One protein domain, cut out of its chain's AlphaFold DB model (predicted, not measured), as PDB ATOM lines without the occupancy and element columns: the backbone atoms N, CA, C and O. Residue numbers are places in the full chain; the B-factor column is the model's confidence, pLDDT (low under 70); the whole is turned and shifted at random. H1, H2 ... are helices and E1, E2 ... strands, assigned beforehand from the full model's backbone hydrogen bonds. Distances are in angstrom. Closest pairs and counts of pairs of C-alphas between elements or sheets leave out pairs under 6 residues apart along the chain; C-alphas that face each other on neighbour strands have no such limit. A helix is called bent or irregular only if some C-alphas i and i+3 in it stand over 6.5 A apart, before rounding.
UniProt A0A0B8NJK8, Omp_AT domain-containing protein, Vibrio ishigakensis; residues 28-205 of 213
ATOM      1  N   ASP A  28     169.147 161.820 154.640       65.44
ATOM      2  CA  ASP A  28     170.074 162.375 155.620       65.44
ATOM      3  C   ASP A  28     170.382 163.845 155.323       65.44
ATOM      4  O   ASP A  28     170.247 164.684 156.213       65.44
ATOM      5  N   LYS A  29     170.694 164.198 154.067       65.94
ATOM      6  CA  LYS A  29     170.921 165.602 153.672       65.94
ATOM      7  C   LYS A  29     169.676 166.462 153.833       65.94
ATOM      8  O   LYS A  29     169.765 167.628 154.219       65.94
ATOM      9  N   TYR A  30     168.511 165.900 153.520       71.00
ATOM     10  CA  TYR A  30     167.249 166.601 153.701       71.00
ATOM     11  C   TYR A  30     166.986 166.893 155.189       71.00
ATOM     12  O   TYR A  30     166.726 168.043 155.556       71.00
ATOM     13  N   LEU A  31     167.127 165.883 156.054       73.44
ATOM     14  CA  LEU A  31     166.984 166.039 157.503       73.44
ATOM     15  C   LEU A  31     168.033 166.995 158.082       73.44
ATOM     16  O   LEU A  31     167.686 167.850 158.893       73.44
ATOM     17  N   GLU A  32     169.289 166.911 157.640       73.88
ATOM     18  CA  GLU A  32     170.360 167.834 158.028       73.88
ATOM     19  C   GLU A  32     169.996 169.285 157.690       73.88
ATOM     20  O   GLU A  32     170.148 170.175 158.531       73.88
ATOM     21  N   GLY A  33     169.443 169.526 156.498       71.31
ATOM     22  CA  GLY A  33     168.961 170.842 156.087       71.31
ATOM     23  C   GLY A  33     167.824 171.359 156.972       71.31
ATOM     24  O   GLY A  33     167.850 172.518 157.402       71.31
ATOM     25  N   VAL A  34     166.848 170.504 157.300       75.88
ATOM     26  CA  VAL A  34     165.728 170.855 158.190       75.88
ATOM     27  C   VAL A  34     166.223 171.171 159.604       75.88
ATOM     28  O   VAL A  34     165.858 172.212 160.154       75.88
ATOM     29  N   PHE A  35     167.087 170.333 160.181       79.62
ATOM     30  CA  PHE A  35     167.641 170.560 161.517       79.62
ATOM     31  C   PHE A  35     168.545 171.792 161.572       79.62
ATOM     32  O   PHE A  35     168.449 172.565 162.521       79.62
ATOM     33  N   SER A  36     169.370 172.028 160.551       79.69
ATOM     34  CA  SER A  36     170.222 173.223 160.467       79.69
ATOM     35  C   SER A  36     169.390 174.499 160.371       79.69
ATOM     36  O   SER A  36     169.665 175.477 161.063       79.69
ATOM     37  N   THR A  37     168.321 174.473 159.570       77.44
ATOM     38  CA  THR A  37     167.377 175.592 159.458       77.44
ATOM     39  C   THR A  37     166.690 175.856 160.795       77.44
ATOM     40  O   THR A  37     166.668 176.995 161.259       77.44
ATOM     41  N   ALA A  38     166.193 174.805 161.456       78.94
ATOM     42  CA  ALA A  38     165.589 174.917 162.779       78.94
ATOM     43  C   ALA A  38     166.577 175.494 163.798       78.94
ATOM     44  O   ALA A  38     166.228 176.409 164.540       78.94
ATOM     45  N   LEU A  39     167.819 175.012 163.815       79.69
ATOM     46  CA  LEU A  39     168.852 175.485 164.729       79.69
ATOM     47  C   LEU A  39     169.151 176.976 164.522       79.69
ATOM     48  O   LEU A  39     169.104 177.734 165.483       79.69
ATOM     49  N   ILE A  40     169.387 177.412 163.282       76.75
ATOM     50  CA  ILE A  40     169.694 178.816 162.961       76.75
ATOM     51  C   ILE A  40     168.534 179.733 163.350       76.75
ATOM     52  O   ILE A  40     168.729 180.740 164.033       76.75
ATOM     53  N   LEU A  41     167.317 179.370 162.943       73.12
ATOM     54  CA  LEU A  41     166.129 180.174 163.206       73.12
ATOM     55  C   LEU A  41     165.863 180.301 164.704       73.12
ATOM     56  O   LEU A  41     165.563 181.391 165.188       73.12
ATOM     57  N   THR A  42     166.014 179.204 165.443       69.62
ATOM     58  CA  THR A  42     165.721 179.167 166.879       69.62
ATOM     59  C   THR A  42     166.864 179.677 167.756       69.62
ATOM     60  O   THR A  42     166.607 180.049 168.900       69.62
ATOM     61  N   ASP A  43     168.107 179.723 167.266       69.88
ATOM     62  CA  ASP A  43     169.234 180.339 167.984       69.88
ATOM     63  C   ASP A  43     169.279 181.860 167.796       69.88
ATOM     64  O   ASP A  43     169.726 182.576 168.692       69.88
ATOM     65  N   SER A  44     168.760 182.370 166.673       61.16
ATOM     66  CA  SER A  44     168.616 183.808 166.467       61.16
ATOM     67  C   SER A  44     167.522 184.381 167.381       61.16
ATOM     68  O   SER A  44     166.354 184.002 167.302       61.16
ATOM     69  N   GLU A  45     167.864 185.361 168.221       51.84
ATOM     70  CA  GLU A  45     166.895 186.119 169.041       51.84
ATOM     71  C   GLU A  45     165.831 186.866 168.193       51.84
ATOM     72  O   GLU A  45     164.915 187.483 168.739       51.84
ATOM     73  N   MET A  46     165.909 186.790 166.854       45.88
ATOM     74  CA  MET A  46     164.917 187.322 165.913       45.88
ATOM     75  C   MET A  46     163.546 186.642 166.015       45.88
ATOM     76  O   MET A  46     162.552 187.266 165.653       45.88
ATOM     77  N   LEU A  47     163.447 185.415 166.541       50.91
ATOM     78  CA  LEU A  47     162.161 184.742 166.783       50.91
ATOM     79  C   LEU A  47     161.642 184.973 168.207       50.91
ATOM     80  O   LEU A  47     161.258 184.034 168.909       50.91
ATOM     81  N   SER A  48     161.647 186.231 168.646       46.97
ATOM     82  CA  SER A  48     161.048 186.647 169.915       46.97
ATOM     83  C   SER A  48     159.558 186.934 169.698       46.97
ATOM     84  O   SER A  48     159.211 187.945 169.097       46.97
ATOM     85  N   PHE A  49     158.689 186.019 170.150       43.03
ATOM     86  CA  PHE A  49     157.217 186.120 170.136       43.03
ATOM     87  C   PHE A  49     156.606 186.751 168.866       43.03
ATOM     88  O   PHE A  49     156.113 187.877 168.876       43.03
ATOM     89  N   GLY A  50     156.559 185.992 167.770       45.44
ATOM     90  CA  GLY A  50     155.832 186.405 166.571       45.44
ATOM     91  C   GLY A  50     155.845 185.337 165.485       45.44
ATOM     92  O   GLY A  50     156.881 184.749 165.198       45.44
ATOM     93  N   PHE A  51     154.688 185.080 164.870       46.91
ATOM     94  CA  PHE A  51     154.602 184.255 163.667       46.91
ATOM     95  C   PHE A  51     155.222 185.028 162.503       46.91
ATOM     96  O   PHE A  51     154.531 185.792 161.833       46.91
ATOM     97  N   ALA A  52     156.509 184.847 162.252       48.44
ATOM     98  CA  ALA A  52     157.113 185.360 161.035       48.44
ATOM     99  C   ALA A  52     156.992 184.304 159.928       48.44
ATOM    100  O   ALA A  52     157.266 183.125 160.148       48.44
ATOM    101  N   ASN A  53     156.470 184.731 158.775       54.69
ATOM    102  CA  ASN A  53     156.397 183.931 157.560       54.69
ATOM    103  C   ASN A  53     157.641 184.252 156.736       54.69
ATOM    104  O   ASN A  53     157.763 185.383 156.271       54.69
ATOM    105  N   PHE A  54     158.557 183.301 156.608       52.31
ATOM    106  CA  PHE A  54     159.826 183.537 155.923       52.31
ATOM    107  C   PHE A  54     159.887 182.810 154.587       52.31
ATOM    108  O   PHE A  54     159.552 181.624 154.520       52.31
ATOM    109  N   ASP A  55     160.378 183.512 153.564       54.44
ATOM    110  CA  ASP A  55     160.884 182.893 152.344       54.44
ATOM    111  C   ASP A  55     162.347 182.458 152.585       54.44
ATOM    112  O   ASP A  55     163.207 183.303 152.860       54.44
ATOM    113  N   PRO A  56     162.667 181.152 152.525       47.88
ATOM    114  CA  PRO A  56     164.025 180.654 152.733       47.88
ATOM    115  C   PRO A  56     165.062 181.263 151.777       47.88
ATOM    116  O   PRO A  56     166.218 181.428 152.169       47.88
ATOM    117  N   ASN A  57     164.668 181.617 150.548       45.88
ATOM    118  CA  ASN A  57     165.584 182.187 149.558       45.88
ATOM    119  C   ASN A  57     166.059 183.591 149.968       45.88
ATOM    120  O   ASN A  57     167.216 183.943 149.736       45.88
ATOM    121  N   GLU A  58     165.208 184.362 150.653       46.16
ATOM    122  CA  GLU A  58     165.562 185.688 151.173       46.16
ATOM    123  C   GLU A  58     166.502 185.619 152.389       46.16
ATOM    124  O   GLU A  58     167.345 186.497 152.564       46.16
ATOM    125  N   ILE A  59     166.394 184.576 153.224       39.97
ATOM    126  CA  ILE A  59     167.212 184.430 154.444       39.97
ATOM    127  C   ILE A  59     168.628 183.952 154.130       39.97
ATOM    128  O   ILE A  59     169.594 184.457 154.705       39.97
ATOM    129  N   PHE A  60     168.761 182.945 153.267       42.59
ATOM    130  CA  PHE A  60     170.052 182.301 153.033       42.59
ATOM    131  C   PHE A  60     170.852 182.958 151.903       42.59
ATOM    132  O   PHE A  60     172.047 182.698 151.793       42.59
ATOM    133  N   GLY A  61     170.240 183.841 151.100       36.72
ATOM    134  CA  GLY A  61     170.931 184.573 150.033       36.72
ATOM    135  C   GLY A  61     171.619 183.650 149.023       36.72
ATOM    136  O   GLY A  61     172.660 184.004 148.471       36.72
ATOM    137  N   THR A  62     171.084 182.440 148.836       37.88
ATOM    138  CA  THR A  62     171.659 181.420 147.959       37.88
ATOM    139  C   THR A  62     170.715 181.096 146.809       37.88
ATOM    140  O   THR A  62     169.596 180.659 147.059       37.88
ATOM    141  N   ASP A  63     171.216 181.145 145.574       41.53
ATOM    142  CA  ASP A  63     170.597 180.511 144.398       41.53
ATOM    143  C   ASP A  63     170.927 179.004 144.368       41.53
ATOM    144  O   ASP A  63     171.429 178.479 143.375       41.53
ATOM    145  N   ASN A  64     170.780 178.297 145.495       39.97
ATOM    146  CA  ASN A  64     171.190 176.897 145.584       39.97
ATOM    147  C   ASN A  64     170.109 175.985 144.970       39.97
ATOM    148  O   ASN A  64     169.045 175.819 145.577       39.97
ATOM    149  N   PRO A  65     170.381 175.310 143.837       39.72
ATOM    150  CA  PRO A  65     169.426 174.408 143.207       39.72
ATOM    151  C   PRO A  65     169.133 173.165 144.063       39.72
ATOM    152  O   PRO A  65     168.143 172.500 143.849       39.72
ATOM    153  N   ASN A  66     169.880 172.833 145.113       42.06
ATOM    154  CA  ASN A  66     169.451 171.750 146.016       42.06
ATOM    155  C   ASN A  66     168.353 172.184 147.003       42.06
ATOM    156  O   ASN A  66     167.734 171.345 147.654       42.06
ATOM    157  N   PHE A  67     168.067 173.487 147.083       39.34
ATOM    158  CA  PHE A  67     166.860 174.024 147.708       39.34
ATOM    159  C   PHE A  67     165.765 174.368 146.677       39.34
ATOM    160  O   PHE A  67     164.651 174.694 147.097       39.34
ATOM    161  N   GLY A  68     166.037 174.245 145.370       34.62
ATOM    162  CA  GLY A  68     165.138 174.623 144.269       34.62
ATOM    163  C   GLY A  68     165.692 174.262 142.885       34.62
ATOM    164  O   GLY A  68     165.985 175.136 142.079       34.62
ATOM    165  N   GLY A  69     165.900 172.979 142.619       28.80
ATOM    166  CA  GLY A  69     166.556 172.461 141.413       28.80
ATOM    167  C   GLY A  69     165.553 171.650 140.637       28.80
ATOM    168  O   GLY A  69     164.681 171.073 141.265       28.80
ATOM    169  N   GLN A  70     165.689 171.647 139.310       32.09
ATOM    170  CA  GLN A  70     164.725 171.338 138.236       32.09
ATOM    171  C   GLN A  70     163.658 170.219 138.402       32.09
ATOM    172  O   GLN A  70     162.808 170.099 137.530       32.09
ATOM    173  N   GLU A  71     163.649 169.439 139.481       35.12
ATOM    174  CA  GLU A  71     162.580 168.503 139.887       35.12
ATOM    175  C   GLU A  71     161.769 169.007 141.098       35.12
ATOM    176  O   GLU A  71     160.820 168.364 141.547       35.12
ATOM    177  N   ALA A  72     162.119 170.184 141.622       39.81
ATOM    178  CA  ALA A  72     161.325 170.965 142.547       39.81
ATOM    179  C   ALA A  72     160.101 171.480 141.792       39.81
ATOM    180  O   ALA A  72     160.069 172.610 141.314       39.81
ATOM    181  N   VAL A  73     159.094 170.610 141.704       44.28
ATOM    182  CA  VAL A  73     157.689 170.960 141.907       44.28
ATOM    183  C   VAL A  73     157.587 172.346 142.540       44.28
ATOM    184  O   VAL A  73     158.218 172.537 143.581       44.28
ATOM    185  N   ASP A  74     156.838 173.267 141.925       46.16
ATOM    186  CA  ASP A  74     156.629 174.668 142.331       46.16
ATOM    187  C   ASP A  74     156.158 174.796 143.792       46.16
ATOM    188  O   ASP A  74     154.999 175.084 144.104       46.16
ATOM    189  N   ALA A  75     157.074 174.538 144.719       51.12
ATOM    190  CA  ALA A  75     156.782 174.303 146.110       51.12
ATOM    191  C   ALA A  75     156.920 175.623 146.838       51.12
ATOM    192  O   ALA A  75     158.013 176.058 147.210       51.12
ATOM    193  N   ARG A  76     155.777 176.267 147.067       58.97
ATOM    194  CA  ARG A  76     155.705 177.433 147.937       58.97
ATOM    195  C   ARG A  76     156.044 176.994 149.363       58.97
ATOM    196  O   ARG A  76     155.282 176.271 150.000       58.97
ATOM    197  N   LYS A  77     157.204 177.420 149.867       63.03
ATOM    198  CA  LYS A  77     157.665 177.111 151.228       63.03
ATOM    199  C   LYS A  77     157.140 178.157 152.202       63.03
ATOM    200  O   LYS A  77     157.255 179.354 151.960       63.03
ATOM    201  N   LYS A  78     156.587 177.702 153.323       69.00
ATOM    202  CA  LYS A  78     156.107 178.559 154.408       69.00
ATOM    203  C   LYS A  78     156.745 178.127 155.719       69.00
ATOM    204  O   LYS A  78     156.411 177.057 156.221       69.00
ATOM    205  N   ILE A  79     157.623 178.953 156.279       73.31
ATOM    206  CA  ILE A  79     158.235 178.700 157.590       73.31
ATOM    207  C   ILE A  79     157.478 179.476 158.667       73.31
ATOM    208  O   ILE A  79     157.157 180.647 158.483       73.31
ATOM    209  N   ARG A  80     157.205 178.830 159.801       78.12
ATOM    210  CA  ARG A  80     156.672 179.444 161.023       78.12
ATOM    211  C   ARG A  80     157.510 178.960 162.194       78.12
ATOM    212  O   ARG A  80     157.756 177.766 162.307       78.12
ATOM    213  N   GLY A  81     157.925 179.858 163.079       75.50
ATOM    214  CA  GLY A  81     158.732 179.486 164.237       75.50
ATOM    215  C   GLY A  81     158.392 180.302 165.474       75.50
ATOM    216  O   GLY A  81     157.904 181.424 165.371       75.50
ATOM    217  N   THR A  82     158.643 179.726 166.645       79.50
ATOM    218  CA  THR A  82     158.579 180.423 167.932       79.50
ATOM    219  C   THR A  82     159.679 179.906 168.849       79.50
ATOM    220  O   THR A  82     160.027 178.724 168.799       79.50
ATOM    221  N   SER A  83     160.235 180.783 169.680       83.31
ATOM    222  CA  SER A  83     161.257 180.426 170.659       83.31
ATOM    223  C   SER A  83     161.021 181.146 171.983       83.31
ATOM    224  O   SER A  83     160.580 182.296 172.012       83.31
ATOM    225  N   LEU A  84     161.313 180.455 173.082       85.81
ATOM    226  CA  LEU A  84     161.287 180.997 174.434       85.81
ATOM    227  C   LEU A  84     162.684 180.859 175.051       85.81
ATOM    228  O   LEU A  84     163.029 179.773 175.530       85.81
ATOM    229  N   PRO A  85     163.502 181.923 175.019       88.00
ATOM    230  CA  PRO A  85     164.793 181.947 175.687       88.00
ATOM    231  C   PRO A  85     164.645 182.394 177.146       88.00
ATOM    232  O   PRO A  85     163.990 183.391 177.446       88.00
ATOM    233  N   ILE A  86     165.295 181.677 178.062       87.12
ATOM    234  CA  ILE A  86     165.418 182.052 179.474       87.12
ATOM    235  C   ILE A  86     166.899 181.991 179.846       87.12
ATOM    236  O   ILE A  86     167.584 181.019 179.531       87.12
ATOM    237  N   SER A  87     167.405 183.025 180.517       91.38
ATOM    238  CA  SER A  87     168.800 183.096 180.951       91.38
ATOM    239  C   SER A  87     168.875 183.499 182.415       91.38
ATOM    240  O   SER A  87     168.284 184.496 182.820       91.38
ATOM    241  N   PHE A  88     169.662 182.753 183.179       92.38
ATOM    242  CA  PHE A  88     169.994 183.038 184.565       92.38
ATOM    243  C   PHE A  88     171.484 183.339 184.663       92.38
ATOM    244  O   PHE A  88     172.302 182.613 184.093       92.38
ATOM    245  N   LEU A  89     171.823 184.401 185.386       92.75
ATOM    246  CA  LEU A  89     173.188 184.750 185.746       92.75
ATOM    247  C   LEU A  89     173.263 184.772 187.271       92.75
ATOM    248  O   LEU A  89     172.516 185.503 187.915       92.75
ATOM    249  N   PHE A  90     174.120 183.925 187.823       91.50
ATOM    250  CA  PHE A  90     174.397 183.844 189.247       91.50
ATOM    251  C   PHE A  90     175.779 184.438 189.488       91.50
ATOM    252  O   PHE A  90     176.768 183.977 188.911       91.50
ATOM    253  N   GLU A  91     175.822 185.454 190.335       89.06
ATOM    254  CA  GLU A  91     177.030 186.166 190.740       89.06
ATOM    255  C   GLU A  91     177.165 186.032 192.260       89.06
ATOM    256  O   GLU A  91     176.163 185.872 192.964       89.06
ATOM    257  N   ASN A  92     178.394 186.041 192.768       82.69
ATOM    258  CA  ASN A  92     178.666 186.034 194.200       82.69
ATOM    259  C   ASN A  92     179.509 187.263 194.540       82.69
ATOM    260  O   ASN A  92     180.596 187.410 194.001       82.69
ATOM    261  N   ASP A  93     179.054 188.102 195.467       80.12
ATOM    262  CA  ASP A  93     179.775 189.315 195.874       80.12
ATOM    263  C   ASP A  93     181.155 189.018 196.501       80.12
ATOM    264  O   ASP A  93     182.023 189.888 196.560       80.12
ATOM    265  N   GLU A  94     181.382 187.785 196.963       85.56
ATOM    266  CA  GLU A  94     182.640 187.362 197.585       85.56
ATOM    267  C   GLU A  94     183.707 186.898 196.578       85.56
ATOM    268  O   GLU A  94     184.866 186.706 196.961       85.56
ATOM    269  N   ASN A  95     183.364 186.677 195.300       87.44
ATOM    270  CA  ASN A  95     184.333 186.240 194.294       87.44
ATOM    271  C   ASN A  95     184.008 186.716 192.867       87.44
ATOM    272  O   ASN A  95     182.906 187.119 192.541       87.44
ATOM    273  N   ASN A  96     184.991 186.628 191.971       91.19
ATOM    274  CA  ASN A  96     184.827 187.065 190.582       91.19
ATOM    275  C   ASN A  96     184.231 185.982 189.662       91.19
ATOM    276  O   ASN A  96     184.283 186.134 188.440       91.19
ATOM    277  N   TRP A  97     183.733 184.866 190.202       93.25
ATOM    278  CA  TRP A  97     183.175 183.783 189.396       93.25
ATOM    279  C   TRP A  97     181.700 184.027 189.099       93.25
ATOM    280  O   TRP A  97     180.905 184.385 189.964       93.25
ATOM    281  N   LEU A  98     181.338 183.783 187.847       93.44
ATOM    282  CA  LEU A  98     179.994 183.948 187.320       93.44
ATOM    283  C   LEU A  98     179.500 182.590 186.839       93.44
ATOM    284  O   LEU A  98     180.225 181.864 186.160       93.44
ATOM    285  N   HIS A  99     178.251 182.252 187.124       94.25
ATOM    286  CA  HIS A  99     177.620 181.058 186.576       94.25
ATOM    287  C   HIS A  99     176.439 181.470 185.723       94.25
ATOM    288  O   HIS A  99     175.569 182.213 186.166       94.25
ATOM    289  N   ARG A 100     176.382 180.971 184.494       94.19
ATOM    290  CA  ARG A 100     175.277 181.252 183.587       94.19
ATOM    291  C   ARG A 100     174.604 179.963 183.162       94.19
ATOM    292  O   ARG A 100     175.266 179.045 182.686       94.19
ATOM    293  N   LEU A 101     173.284 179.942 183.293       94.50
ATOM    294  CA  LEU A 101     172.422 178.888 182.783       94.50
ATOM    295  C   LEU A 101     171.496 179.495 181.733       94.50
ATOM    296  O   LEU A 101     170.727 180.399 182.051       94.50
ATOM    297  N   LYS A 102     171.550 179.001 180.496       92.44
ATOM    298  CA  LYS A 102     170.571 179.359 179.462       92.44
ATOM    299  C   LYS A 102     169.726 178.154 179.119       92.44
ATOM    300  O   LYS A 102     170.253 177.064 178.928       92.44
ATOM    301  N   LEU A 103     168.429 178.374 179.002       92.50
ATOM    302  CA  LEU A 103     167.459 177.383 178.571       92.50
ATOM    303  C   LEU A 103     166.698 177.939 177.372       92.50
ATOM    304  O   LEU A 103     166.386 179.131 177.325       92.50
ATOM    305  N   ARG A 104     166.379 177.078 176.409       90.12
ATOM    306  CA  ARG A 104     165.508 177.438 175.290       90.12
ATOM    307  C   ARG A 104     164.554 176.305 174.972       90.12
ATOM    308  O   ARG A 104     164.966 175.152 174.894       90.12
ATOM    309  N   ALA A 105     163.303 176.660 174.727       91.19
ATOM    310  CA  ALA A 105     162.343 175.798 174.055       91.19
ATOM    311  C   ALA A 105     161.925 176.473 172.750       91.19
ATOM    312  O   ALA A 105     161.696 177.684 172.730       91.19
ATOM    313  N   ALA A 106     161.841 175.719 171.660       89.56
ATOM    314  CA  ALA A 106     161.453 176.261 170.372       89.56
ATOM    315  C   ALA A 106     160.655 175.264 169.530       89.56
ATOM    316  O   ALA A 106     160.731 174.049 169.716       89.56
ATOM    317  N   TYR A 107     159.888 175.810 168.594       88.81
ATOM    318  CA  TYR A 107     159.109 175.066 167.616       88.81
ATOM    319  C   TYR A 107     159.274 175.701 166.241       88.81
ATOM    320  O   TYR A 107     159.243 176.927 166.119       88.81
ATOM    321  N   MET A 108     159.411 174.866 165.216       88.12
ATOM    322  CA  MET A 108     159.423 175.262 163.814       88.12
ATOM    323  C   MET A 108     158.461 174.377 163.028       88.12
ATOM    324  O   MET A 108     158.439 173.163 163.201       88.12
ATOM    325  N   GLU A 109     157.711 174.989 162.123       86.81
ATOM    326  CA  GLU A 109     156.901 174.322 161.117       86.81
ATOM    327  C   GLU A 109     157.291 174.837 159.733       86.81
ATOM    328  O   GLU A 109     157.314 176.046 159.501       86.81
ATOM    329  N   LEU A 110     157.562 173.926 158.810       83.50
ATOM    330  CA  LEU A 110     157.762 174.196 157.397       83.50
ATOM    331  C   LEU A 110     156.653 173.483 156.620       83.50
ATOM    332  O   LEU A 110     156.586 172.261 156.595       83.50
ATOM    333  N   SER A 111     155.765 174.248 155.992       83.88
ATOM    334  CA  SER A 111     154.764 173.713 155.063       83.88
ATOM    335  C   SER A 111     155.227 173.904 153.624       83.88
ATOM    336  O   SER A 111     155.795 174.950 153.298       83.88
ATOM    337  N   ARG A 112     154.964 172.915 152.771       81.06
ATOM    338  CA  ARG A 112     155.234 172.973 151.332       81.06
ATOM    339  C   ARG A 112     154.051 172.395 150.570       81.06
ATOM    340  O   ARG A 112     153.549 171.332 150.941       81.06
ATOM    341  N   ASP A 113     153.665 173.091 149.513       80.38
ATOM    342  CA  ASP A 113     152.658 172.624 148.566       80.38
ATOM    343  C   ASP A 113     153.359 171.866 147.426       80.38
ATOM    344  O   ASP A 113     154.463 172.234 147.022       80.38
ATOM    345  N   ILE A 114     152.758 170.779 146.949       78.75
ATOM    346  CA  ILE A 114     153.297 169.885 145.923       78.75
ATOM    347  C   ILE A 114     152.319 169.876 144.743       78.75
ATOM    348  O   ILE A 114     151.206 169.356 144.838       78.75
ATOM    349  N   ASN A 115     152.768 170.462 143.636       78.06
ATOM    350  CA  ASN A 115     152.099 170.495 142.341       78.06
ATOM    351  C   ASN A 115     152.696 169.461 141.375       78.06
ATOM    352  O   ASN A 115     153.913 169.341 141.251       78.06
ATOM    353  N   TYR A 116     151.854 168.714 140.668       78.81
ATOM    354  CA  TYR A 116     152.302 167.733 139.686       78.81
ATOM    355  C   TYR A 116     152.071 168.292 138.287       78.81
ATOM    356  O   TYR A 116     150.932 168.362 137.832       78.81
ATOM    357  N   GLN A 117     153.156 168.608 137.577       74.56
ATOM    358  CA  GLN A 117     153.095 169.175 136.225       74.56
ATOM    359  C   GLN A 117     152.221 168.341 135.272       74.56
ATOM    360  O   GLN A 117     151.426 168.886 134.513       74.56
ATOM    361  N   ALA A 118     152.292 167.010 135.374       74.38
ATOM    362  CA  ALA A 118     151.487 166.098 134.564       74.38
ATOM    363  C   ALA A 118     149.966 166.214 134.806       74.38
ATOM    364  O   ALA A 118     149.189 165.852 133.928       74.38
ATOM    365  N   ILE A 119     149.534 166.682 135.983       73.06
ATOM    366  CA  ILE A 119     148.117 166.938 136.293       73.06
ATOM    367  C   ILE A 119     147.737 168.358 135.870       73.06
ATOM    368  O   ILE A 119     146.654 168.554 135.323       73.06
ATOM    369  N   ASP A 120     148.634 169.328 136.050       74.94
ATOM    370  CA  ASP A 120     148.411 170.714 135.621       74.94
ATOM    371  C   ASP A 120     148.208 170.818 134.102       74.94
ATOM    372  O   ASP A 120     147.333 171.547 133.633       74.94
ATOM    373  N   GLU A 121     148.928 170.010 133.318       80.44
ATOM    374  CA  GLU A 121     148.748 169.900 131.864       80.44
ATOM    375  C   GLU A 121     147.347 169.403 131.453       80.44
ATOM    376  O   GLU A 121     146.902 169.653 130.330       80.44
ATOM    377  N   LEU A 122     146.613 168.749 132.361       79.75
ATOM    378  CA  LEU A 122     145.237 168.299 132.127       79.75
ATOM    379  C   LEU A 122     144.199 169.420 132.310       79.75
ATOM    380  O   LEU A 122     143.016 169.176 132.068       79.75
ATOM    381  N   ASN A 123     144.610 170.636 132.702       78.12
ATOM    382  CA  ASN A 123     143.731 171.781 132.992       78.12
ATOM    383  C   ASN A 123     142.580 171.442 133.960       78.12
ATOM    384  O   ASN A 123     141.471 171.971 133.843       78.12
ATOM    385  N   LEU A 124     142.828 170.526 134.895       78.38
ATOM    386  CA  LEU A 124     141.900 170.220 135.976       78.38
ATOM    387  C   LEU A 124     142.094 171.244 137.098       78.38
ATOM    388  O   LEU A 124     143.218 171.658 137.362       78.38
ATOM    389  N   ASP A 125     141.012 171.644 137.762       81.69
ATOM    390  CA  ASP A 125     141.104 172.417 139.004       81.69
ATOM    391  C   ASP A 125     141.295 171.432 140.165       81.69
ATOM    392  O   ASP A 125     140.455 170.551 140.378       81.69
ATOM    393  N   TRP A 126     142.427 171.517 140.861       82.19
ATOM    394  CA  TRP A 126     142.779 170.593 141.935       82.19
ATOM    395  C   TRP A 126     143.596 171.285 143.033       82.19
ATOM    396  O   TRP A 126     144.307 172.257 142.789       82.19
ATOM    397  N   GLU A 127     143.477 170.788 144.266       85.25
ATOM    398  CA  GLU A 127     144.234 171.304 145.409       85.25
ATOM    399  C   GLU A 127     145.580 170.583 145.526       85.25
ATOM    400  O   GLU A 127     145.621 169.352 145.572       85.25
ATOM    401  N   SER A 128     146.664 171.355 145.635       83.12
ATOM    402  CA  SER A 128     148.021 170.846 145.824       83.12
ATOM    403  C   SER A 128     148.113 169.855 146.986       83.12
ATOM    404  O   SER A 128     147.529 170.055 148.059       83.12
ATOM    405  N   ASP A 129     148.923 168.812 146.805       84.25
ATOM    406  CA  ASP A 129     149.319 167.959 147.923       84.25
ATOM    407  C   ASP A 129     150.151 168.776 148.912       84.25
ATOM    408  O   ASP A 129     150.801 169.755 148.547       84.25
ATOM    409  N   LYS A 130     150.152 168.382 150.185       84.88
ATOM    410  CA  LYS A 130     150.834 169.147 151.228       84.88
ATOM    411  C   LYS A 130     151.783 168.287 152.034       84.88
ATOM    412  O   LYS A 130     151.407 167.229 152.525       84.88
ATOM    413  N   THR A 131     152.987 168.796 152.267       84.06
ATOM    414  CA  THR A 131     153.910 168.249 153.265       84.06
ATOM    415  C   THR A 131     154.177 169.274 154.359       84.06
ATOM    416  O   THR A 131     154.441 170.448 154.090       84.06
ATOM    417  N   THR A 132     154.118 168.823 155.606       88.06
ATOM    418  CA  THR A 132     154.380 169.629 156.794       88.06
ATOM    419  C   THR A 132     155.489 168.988 157.612       88.06
ATOM    420  O   THR A 132     155.352 167.878 158.118       88.06
ATOM    421  N   ASP A 133     156.571 169.729 157.772       87.12
ATOM    422  CA  ASP A 133     157.754 169.384 158.541       87.12
ATOM    423  C   ASP A 133     157.723 170.142 159.866       87.12
ATOM    424  O   ASP A 133     157.621 171.366 159.879       87.12
ATOM    425  N   GLN A 134     157.794 169.433 160.986       91.69
ATOM    426  CA  GLN A 134     157.711 170.009 162.325       91.69
ATOM    427  C   GLN A 134     158.960 169.654 163.117       91.69
ATOM    428  O   GLN A 134     159.380 168.498 163.124       91.69
ATOM    429  N   VAL A 135     159.547 170.640 163.793       91.81
ATOM    430  CA  VAL A 135     160.704 170.451 164.670       91.81
ATOM    431  C   VAL A 135     160.419 171.065 166.032       91.81
ATOM    432  O   VAL A 135     160.154 172.261 166.137       91.81
ATOM    433  N   TRP A 136     160.528 170.258 167.081       93.69
ATOM    434  CA  TRP A 136     160.573 170.717 168.468       93.69
ATOM    435  C   TRP A 136     162.017 170.700 168.938       93.69
ATOM    436  O   TRP A 136     162.718 169.716 168.717       93.69
ATOM    437  N   SER A 137     162.457 171.773 169.586       93.00
ATOM    438  CA  SER A 137     163.839 171.940 170.025       93.00
ATOM    439  C   SER A 137     163.902 172.344 171.492       93.00
ATOM    440  O   SER A 137     163.193 173.251 171.934       93.00
ATOM    441  N   GLY A 138     164.759 171.661 172.242       93.12
ATOM    442  CA  GLY A 138     165.176 172.014 173.588       93.12
ATOM    443  C   GLY A 138     166.668 172.317 173.603       93.12
ATOM    444  O   GLY A 138     167.455 171.614 172.974       93.12
ATOM    445  N   TYR A 139     167.065 173.353 174.331       92.44
ATOM    446  CA  TYR A 139     168.462 173.725 174.517       92.44
ATOM    447  C   TYR A 139     168.757 174.016 175.982       92.44
ATOM    448  O   TYR A 139     167.970 174.688 176.653       92.44
ATOM    449  N   ALA A 140     169.915 173.555 176.447       94.31
ATOM    450  CA  ALA A 140     170.467 173.904 177.746       94.31
ATOM    451  C   ALA A 140     171.960 174.230 177.620       94.31
ATOM    452  O   ALA A 140     172.720 173.450 177.056       94.31
ATOM    453  N   GLU A 141     172.378 175.363 178.177       93.88
ATOM    454  CA  GLU A 141     173.772 175.811 178.240       93.88
ATOM    455  C   GLU A 141     174.156 176.060 179.686       93.88
ATOM    456  O   GLU A 141     173.481 176.827 180.376       93.88
ATOM    457  N   TYR A 142     175.286 175.506 180.107       94.38
ATOM    458  CA  TYR A 142     175.954 175.938 181.325       94.38
ATOM    459  C   TYR A 142     177.296 176.571 180.976       94.38
ATOM    460  O   TYR A 142     178.094 175.979 180.247       94.38
ATOM    461  N   ALA A 143     177.548 177.767 181.502       94.12
ATOM    462  CA  ALA A 143     178.802 178.477 181.314       94.12
ATOM    463  C   ALA A 143     179.359 178.987 182.643       94.12
ATOM    464  O   ALA A 143     178.652 179.617 183.433       94.12
ATOM    465  N   LEU A 144     180.651 178.753 182.843       93.81
ATOM    466  CA  LEU A 144     181.447 179.342 183.903       93.81
ATOM    467  C   LEU A 144     182.114 180.603 183.362       93.81
ATOM    468  O   LEU A 144     182.702 180.590 182.279       93.81
ATOM    469  N   GLY A 145     182.018 181.692 184.107       92.81
ATOM    470  CA  GLY A 145     182.625 182.956 183.754       92.81
ATOM    471  C   GLY A 145     183.485 183.539 184.852       92.81
ATOM    472  O   GLY A 145     183.389 183.153 186.010       92.81
ATOM    473  N   TYR A 146     184.339 184.472 184.459       91.94
ATOM    474  CA  TYR A 146     185.225 185.195 185.352       91.94
ATOM    475  C   TYR A 146     185.170 186.692 185.037       91.94
ATOM    476  O   TYR A 146     185.364 187.103 183.885       91.94
ATOM    477  N   GLN A 147     184.909 187.501 186.061       90.19
ATOM    478  CA  GLN A 147     184.954 188.958 186.006       90.19
ATOM    479  C   GLN A 147     186.414 189.418 186.101       90.19
ATOM    480  O   GLN A 147     187.047 189.333 187.151       90.19
ATOM    481  N   LEU A 148     186.972 189.914 184.997       87.38
ATOM    482  CA  LEU A 148     188.356 190.407 184.958       87.38
ATOM    483  C   LEU A 148     188.465 191.849 185.476       87.38
ATOM    484  O   LEU A 148     189.456 192.221 186.095       87.38
ATOM    485  N   SER A 149     187.464 192.675 185.174       84.56
ATOM    486  CA  SER A 149     187.328 194.083 185.593       84.56
ATOM    487  C   SER A 149     185.888 194.531 185.355       84.56
ATOM    488  O   SER A 149     185.166 193.812 184.678       84.56
ATOM    489  N   GLU A 150     185.478 195.722 185.798       78.56
ATOM    490  CA  GLU A 150     184.099 196.241 185.654       78.56
ATOM    491  C   GLU A 150     183.503 196.142 184.232       78.56
ATOM    492  O   GLU A 150     182.292 196.037 184.081       78.56
ATOM    493  N   GLY A 151     184.331 196.129 183.179       81.12
ATOM    494  CA  GLY A 151     183.864 196.015 181.792       81.12
ATOM    495  C   GLY A 151     184.129 194.679 181.096       81.12
ATOM    496  O   GLY A 151     183.625 194.474 179.995       81.12
ATOM    497  N   TRP A 152     184.933 193.789 181.682       84.38
ATOM    498  CA  TRP A 152     185.414 192.585 181.002       84.38
ATOM    499  C   TRP A 152     184.960 191.321 181.710       84.38
ATOM    500  O   TRP A 152     185.374 191.042 182.838       84.38
ATOM    501  N   GLN A 153     184.180 190.526 180.987       89.06
ATOM    502  CA  GLN A 153     183.761 189.199 181.403       89.06
ATOM    503  C   GLN A 153     184.205 188.172 180.374       89.06
ATOM    504  O   GLN A 153     184.079 188.358 179.158       89.06
ATOM    505  N   PHE A 154     184.706 187.062 180.885       89.62
ATOM    506  CA  PHE A 154     185.052 185.902 180.090       89.62
ATOM    507  C   PHE A 154     184.149 184.745 180.484       89.62
ATOM    508  O   PHE A 154     183.961 184.533 181.673       89.62
ATOM    509  N   PHE A 155     183.612 184.000 179.520       90.50
ATOM    510  CA  PHE A 155     182.826 182.797 179.775       90.50
ATOM    511  C   PHE A 155     183.287 181.633 178.903       90.50
ATOM    512  O   PHE A 155     183.525 181.798 177.704       90.50
ATOM    513  N   VAL A 156     183.304 180.447 179.503       91.31
ATOM    514  CA  VAL A 156     183.467 179.156 178.834       91.31
ATOM    515  C   VAL A 156     182.332 178.254 179.280       91.31
ATOM    516  O   VAL A 156     182.036 178.153 180.468       91.31
ATOM    517  N   GLY A 157     181.682 177.603 178.328       90.56
ATOM    518  CA  GLY A 157     180.566 176.724 178.615       90.56
ATOM    519  C   GLY A 157     180.367 175.657 177.562       90.56
ATOM    520  O   GLY A 157     181.073 175.602 176.554       90.56
ATOM    521  N   SER A 158     179.368 174.829 177.818       91.31
ATOM    522  CA  SER A 158     178.908 173.789 176.910       91.31
ATOM    523  C   SER A 158     177.395 173.861 176.771       91.31
ATOM    524  O   SER A 158     176.690 174.032 177.774       91.31
ATOM    525  N   GLY A 159     176.918 173.711 175.543       89.56
ATOM    526  CA  GLY A 159     175.509 173.632 175.198       89.56
ATOM    527  C   GLY A 159     175.108 172.227 174.762       89.56
ATOM    528  O   GLY A 159     175.910 171.473 174.213       89.56
ATOM    529  N   LEU A 160     173.846 171.878 174.993       90.81
ATOM    530  CA  LEU A 160     173.209 170.678 174.465       90.81
ATOM    531  C   LEU A 160     171.893 171.061 173.796       90.81
ATOM    532  O   LEU A 160     171.002 171.609 174.445       90.81
ATOM    533  N   HIS A 161     171.763 170.718 172.520       90.56
ATOM    534  CA  HIS A 161     170.526 170.782 171.756       90.56
ATOM    535  C   HIS A 161     169.911 169.391 171.653       90.56
ATOM    536  O   HIS A 161     170.609 168.424 171.350       90.56
ATOM    537  N   LEU A 162     168.602 169.306 171.840       93.00
ATOM    538  CA  LEU A 162     167.785 168.125 171.595       93.00
ATOM    539  C   LEU A 162     166.677 168.530 170.633       93.00
ATOM    540  O   LEU A 162     165.927 169.457 170.927       93.00
ATOM    541  N   MET A 163     166.574 167.861 169.490       92.06
ATOM    542  CA  MET A 163     165.576 168.181 168.476       92.06
ATOM    543  C   MET A 163     164.819 166.932 168.045       92.06
ATOM    544  O   MET A 163     165.418 165.897 167.754       92.06
ATOM    545  N   HIS A 164     163.499 167.054 167.979       92.38
ATOM    546  CA  HIS A 164     162.600 166.036 167.454       92.38
ATOM    547  C   HIS A 164     161.961 166.557 166.173       92.38
ATOM    548  O   HIS A 164     161.347 167.621 166.185       92.38
ATOM    549  N   TYR A 165     162.102 165.806 165.089       90.19
ATOM    550  CA  TYR A 165     161.503 166.073 163.792       90.19
ATOM    551  C   TYR A 165     160.329 165.133 163.534       90.19
ATOM    552  O   TYR A 165     160.402 163.941 163.834       90.19
ATOM    553  N   ARG A 166     159.285 165.658 162.893       91.69
ATOM    554  CA  ARG A 166     158.168 164.886 162.355       91.69
ATOM    555  C   ARG A 166     157.742 165.437 160.998       91.69
ATOM    556  O   ARG A 166     157.530 166.638 160.864       91.69
ATOM    557  N   ASN A 167     157.542 164.548 160.033       87.38
ATOM    558  CA  ASN A 167     156.910 164.849 158.756       87.38
ATOM    559  C   ASN A 167     155.443 164.411 158.754       87.38
ATOM    560  O   ASN A 167     155.089 163.378 159.332       87.38
ATOM    561  N   ARG A 168     154.602 165.182 158.066       89.25
ATOM    562  CA  ARG A 168     153.263 164.768 157.672       89.25
ATOM    563  C   ARG A 168     152.975 165.162 156.229       89.25
ATOM    564  O   ARG A 168     152.867 166.348 155.929       89.25
ATOM    565  N   PHE A 169     152.742 164.177 155.383       86.94
ATOM    566  CA  PHE A 169     152.189 164.309 154.049       86.94
ATOM    567  C   PHE A 169     150.657 164.213 154.080       86.94
ATOM    568  O   PHE A 169     150.058 163.531 154.913       86.94
ATOM    569  N   THR A 170     149.990 164.961 153.213       87.75
ATOM    570  CA  THR A 170     148.537 164.973 153.048       87.75
ATOM    571  C   THR A 170     148.238 165.048 151.557       87.75
ATOM    572  O   THR A 170     148.577 166.040 150.913       87.75
ATOM    573  N   ALA A 171     147.621 163.992 151.028       85.88
ATOM    574  CA  ALA A 171     147.208 163.920 149.635       85.88
ATOM    575  C   ALA A 171     145.842 164.598 149.443       85.88
ATOM    576  O   ALA A 171     144.842 164.186 150.039       85.88
ATOM    577  N   ASN A 172     145.815 165.618 148.594       87.25
ATOM    578  CA  ASN A 172     144.632 166.366 148.168       87.25
ATOM    579  C   ASN A 172     144.372 166.212 146.660       87.25
ATOM    580  O   ASN A 172     143.244 166.382 146.199       87.25
ATOM    581  N   SER A 173     145.409 165.857 145.903       85.56
ATOM    582  CA  SER A 173     145.389 165.696 144.460       85.56
ATOM    583  C   SER A 173     144.491 164.542 144.004       85.56
ATOM    584  O   SER A 173     144.180 163.629 144.777       85.56
ATOM    585  N   PRO A 174     144.128 164.496 142.707       85.19
ATOM    586  CA  PRO A 174     143.413 163.360 142.124       85.19
ATOM    587  C   PRO A 174     144.136 162.009 142.288       85.19
ATOM    588  O   PRO A 174     143.506 160.961 142.157       85.19
ATOM    589  N   LEU A 175     145.438 162.011 142.608       83.44
ATOM    590  CA  LEU A 175     146.227 160.806 142.889       83.44
ATOM    591  C   LEU A 175     145.997 160.238 144.292       83.44
ATOM    592  O   LEU A 175     146.487 159.147 144.580       83.44
ATOM    593  N   LYS A 176     145.242 160.928 145.156       85.06
ATOM    594  CA  LYS A 176     144.970 160.521 146.539       85.06
ATOM    595  C   LYS A 176     144.601 159.045 146.674       85.06
ATOM    596  O   LYS A 176     145.195 158.355 147.492       85.06
ATOM    597  N   GLY A 177     143.681 158.554 145.840       82.94
ATOM    598  CA  GLY A 177     143.256 157.151 145.879       82.94
ATOM    599  C   GLY A 177     144.411 156.175 145.641       82.94
ATOM    600  O   GLY A 177     144.543 155.203 146.372       82.94
ATOM    601  N   LEU A 178     145.300 156.476 144.687       81.56
ATOM    602  CA  LEU A 178     146.486 155.659 144.412       81.56
ATOM    603  C   LEU A 178     147.506 155.732 145.553       81.56
ATOM    604  O   LEU A 178     148.122 154.723 145.885       81.56
ATOM    605  N   ILE A 179     147.686 156.909 146.152       81.56
ATOM    606  CA  ILE A 179     148.615 157.119 147.270       81.56
ATOM    607  C   ILE A 179     148.153 156.342 148.509       81.56
ATOM    608  O   ILE A 179     148.960 155.639 149.117       81.56
ATOM    609  N   GLU A 180     146.869 156.446 148.856       83.38
ATOM    610  CA  GLU A 180     146.271 155.770 150.012       83.38
ATOM    611  C   GLU A 180     146.204 154.249 149.804       83.38
ATOM    612  O   GLU A 180     146.581 153.490 150.693       83.38
ATOM    613  N   GLU A 181     145.793 153.780 148.619       82.94
ATOM    614  CA  GLU A 181     145.689 152.344 148.311       82.94
ATOM    615  C   GLU A 181     147.050 151.638 148.348       82.94
ATOM    616  O   GLU A 181     147.158 150.509 148.827       82.94
ATOM    617  N   ASN A 182     148.107 152.316 147.895       78.50
ATOM    618  CA  ASN A 182     149.469 151.785 147.924       78.50
ATOM    619  C   ASN A 182     150.216 152.118 149.227       78.50
ATOM    620  O   ASN A 182     151.405 151.813 149.337       78.50
ATOM    621  N   ASN A 183     149.538 152.721 150.213       77.00
ATOM    622  CA  ASN A 183     150.086 153.057 151.530       77.00
ATOM    623  C   ASN A 183     151.370 153.916 151.452       77.00
ATOM    624  O   ASN A 183     152.276 153.808 152.287       77.00
ATOM    625  N   ILE A 184     151.466 154.743 150.406       74.12
ATOM    626  CA  ILE A 184     152.632 155.581 150.092       74.12
ATOM    627  C   ILE A 184     152.771 156.702 151.129       74.12
ATOM    628  O   ILE A 184     153.880 157.060 151.519       74.12
ATOM    629  N   ASP A 185     151.651 157.212 151.636       70.06
ATOM    630  CA  ASP A 185     151.599 158.210 152.703       70.06
ATOM    631  C   ASP A 185     152.337 157.752 153.972       70.06
ATOM    632  O   ASP A 185     153.080 158.527 154.573       70.06
ATOM    633  N   SER A 186     152.196 156.483 154.357       64.50
ATOM    634  CA  SER A 186     152.864 155.910 155.529       64.50
ATOM    635  C   SER A 186     154.384 155.809 155.377       64.50
ATOM    636  O   SER A 186     155.097 155.849 156.377       64.50
ATOM    637  N   VAL A 187     154.875 155.697 154.138       64.69
ATOM    638  CA  VAL A 187     156.308 155.629 153.812       64.69
ATOM    639  C   VAL A 187     156.921 157.029 153.779       64.69
ATOM    640  O   VAL A 187     158.077 157.209 154.149       64.69
ATOM    641  N   ILE A 188     156.148 158.032 153.355       70.69
ATOM    642  CA  ILE A 188     156.589 159.433 153.332       70.69
ATOM    643  C   ILE A 188     156.577 160.029 154.749       70.69
ATOM    644  O   ILE A 188     157.460 160.806 155.115       70.69
ATOM    645  N   ASN A 189     155.592 159.649 155.567       80.25
ATOM    646  CA  ASN A 189     155.471 160.101 156.947       80.25
ATOM    647  C   ASN A 189     156.563 159.489 157.831       80.25
ATOM    648  O   ASN A 189     156.665 158.275 157.979       80.25
ATOM    649  N   GLY A 190     157.330 160.339 158.510       83.38
ATOM    650  CA  GLY A 190     158.450 159.898 159.335       83.38
ATOM    651  C   GLY A 190     158.693 160.781 160.548       83.38
ATOM    652  O   GLY A 190     158.128 161.868 160.691       83.38
ATOM    653  N   SER A 191     159.559 160.310 161.440       88.62
ATOM    654  CA  SER A 191     160.053 161.096 162.569       88.62
ATOM    655  C   SER A 191     161.513 160.775 162.843       88.62
ATOM    656  O   SER A 191     161.947 159.651 162.609       88.62
ATOM    657  N   SER A 192     162.261 161.745 163.354       86.69
ATOM    658  CA  SER A 192     163.678 161.576 163.676       86.69
ATOM    659  C   SER A 192     164.051 162.377 164.919       86.69
ATOM    660  O   SER A 192     163.374 163.339 165.277       86.69
ATOM    661  N   ASN A 193     165.124 161.980 165.594       88.50
ATOM    662  CA  ASN A 193     165.666 162.689 166.746       88.50
ATOM    663  C   ASN A 193     167.148 162.962 166.520       88.50
ATOM    664  O   ASN A 193     167.882 162.077 166.081       88.50
ATOM    665  N   ILE A 194     167.593 164.158 166.885       87.31
ATOM    666  CA  ILE A 194     169.007 164.522 166.885       87.31
ATOM    667  C   ILE A 194     169.361 165.246 168.177       87.31
ATOM    668  O   ILE A 194     168.537 165.905 168.814       87.31
ATOM    669  N   TRP A 195     170.622 165.116 168.549       87.31
ATOM    670  CA  TRP A 195     171.223 165.772 169.684       87.31
ATOM    671  C   TRP A 195     172.575 166.329 169.256       87.31
ATOM    672  O   TRP A 195     173.306 165.690 168.499       87.31
ATOM    673  N   ILE A 196     172.868 167.552 169.682       86.56
ATOM    674  CA  ILE A 196     174.084 168.272 169.302       86.56
ATOM    675  C   ILE A 196     174.679 168.853 170.574       86.56
ATOM    676  O   ILE A 196     174.004 169.595 171.283       86.56
ATOM    677  N   ALA A 197     175.934 168.520 170.856       87.12
ATOM    678  CA  ALA A 197     176.700 169.156 171.915       87.12
ATOM    679  C   ALA A 197     177.626 170.209 171.298       87.12
ATOM    680  O   ALA A 197     178.269 169.947 170.282       87.12
ATOM    681  N   ASP A 198     177.701 171.390 171.904       84.19
ATOM    682  CA  ASP A 198     178.629 172.439 171.491       84.19
ATOM    683  C   ASP A 198     179.479 172.944 172.664       84.19
ATOM    684  O   ASP A 198     179.147 172.779 173.841       84.19
ATOM    685  N   LEU A 199     180.630 173.525 172.326       82.12
ATOM    686  CA  LEU A 199     181.470 174.265 173.258       82.12
ATOM    687  C   LEU A 199     181.408 175.737 172.878       82.12
ATOM    688  O   LEU A 199     181.590 176.100 171.715       82.12
ATOM    689  N   ARG A 200     181.179 176.600 173.869       75.94
ATOM    690  CA  ARG A 200     181.028 178.041 173.665       75.94
ATOM    691  C   ARG A 200     182.048 178.810 174.485       75.94
ATOM    692  O   ARG A 200     182.144 178.657 175.701       75.94
ATOM    693  N   GLN A 201     182.771 179.694 173.805       77.81
ATOM    694  CA  GLN A 201     183.648 180.687 174.412       77.81
ATOM    695  C   GLN A 201     183.128 182.073 174.042       77.81
ATOM    696  O   GLN A 201     182.971 182.394 172.865       77.81
ATOM    697  N   ILE A 202     182.843 182.895 175.051       73.88
ATOM    698  CA  ILE A 202     182.304 184.243 174.859       73.88
ATOM    699  C   ILE A 202     183.159 185.219 175.658       73.88
ATOM    700  O   ILE A 202     183.269 185.111 176.878       73.88
ATOM    701  N   SER A 203     183.736 186.199 174.965       69.88
ATOM    702  CA  SER A 203     184.373 187.366 175.574       69.88
ATOM    703  C   SER A 203     183.560 188.608 175.232       69.88
ATOM    704  O   SER A 203     183.383 188.912 174.050       69.88
ATOM    705  N   SER A 204     183.079 189.331 176.240       69.19
ATOM    706  CA  SER A 204     182.422 190.624 176.048       69.19
ATOM    707  C   SER A 204     183.358 191.763 176.452       69.19
ATOM    708  O   SER A 204     184.077 191.688 177.447       69.19
ATOM    709  N   THR A 205     183.354 192.824 175.647       49.94
ATOM    710  CA  THR A 205     184.030 194.097 175.934       49.94
ATOM    711  C   THR A 205     182.969 195.165 176.150       49.94
ATOM    712  O   THR A 205     181.952 195.130 175.444       49.94
TER     713      THR A 205
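Overview. This is residues 28 to 205 of the 213 residues of the protein "Omp_AT domain-containing protein" of Vibrio ishigakensis (UniProt A0A0B8NJK8). The model is a long, twisted sheet of five strands, bent near one end, with the helix H1 slanting across the middle of one face. The short helices H3, H4 and H5 sit at one end of the sheet, at the turns between strands, while H2 lies in the long run of chain between H1 and E1. The 178 printed residues include five named helices and five named strands, in the order H1 H2 E1 E2 H3 E3 E4 H4 H5 E5; the sheet runs E1 E2 E3 E4 E5, all antiparallel, and the class is mixed, helices and strands. The whole is loose, with a radius of gyration of the C-alphas of 21.7 A, and a rod spanning 77 by 31 by 27 A.

Along the chain. H1, residues 28 to 43, begins at C-alpha 28 (170.074, 162.375, 155.620) and is 21.8 A long. H2 holds residues 56 to 60. E1, residues 77 to 91, is 44.9 A long, and E2, residues 97 to 114, is 54.6 A. H3 holds residues 117 to 120. E3, residues 129 to 149, begins at C-alpha 129 (149.319, 167.959, 147.923) and is 59.5 A long; E4, residues 152 to 170, is 53.9 A. H4, residues 176 to 181, and H5, residues 184 to 188, precede E5, residues 191 to 204, which is 39.4 A long and ends at C-alpha 204 (182.422, 190.624, 176.048).

Arrangement. H1 is on the sheet at a height of 8.5 A, over E2, E3 and, only just, E5, on which 3 of its C-alphas fall. It runs slantwise to the strands, at 51 degrees to E2 on the local plane; its closest C-alphas to E2 are Thr 42 and Ala 106, 6.2 A apart. Helix and sheet make two layers, a sheet with a helix on one face. E1 and E2 form a hairpin, with N 84 and O 105 2.8 A apart. E2 and E3 have N 106 and O 137 at 2.8 A. E3 and E4 form a hairpin, with N 138 and O 162 at 2.8 A. E4 and E5 have N 161 and O 196 at 2.8 A. E3 bends by 62 degrees at residue 146, E4 by 59 degrees at 156 and E5 by 52 degrees at 201. H5 only grazes the sheet, and H4 is close to H5 but not clearly touching it, with the C-alphas of Ile 179 and Asp 185 6.3 A apart. H2 is only just not on the sheet, with 4 pairs of C-alphas within 10 A, and is apart from H1; H3 is not on the sheet. In H1, H2, H4 and H5 every O i to N i+4 pair is within hydrogen-bond range; H3 is too short for one.

Size, cuts and confidence. The C-alphas of Glu 94 and Leu 122, the two farthest apart, are 77.8 A from each other. The printed part has no cut. The links H1 to H2 and H2 to E1 are long. The mean pLDDT of the printed part is 76.3, and 44 residues are under 70, among them residues 42 to 78.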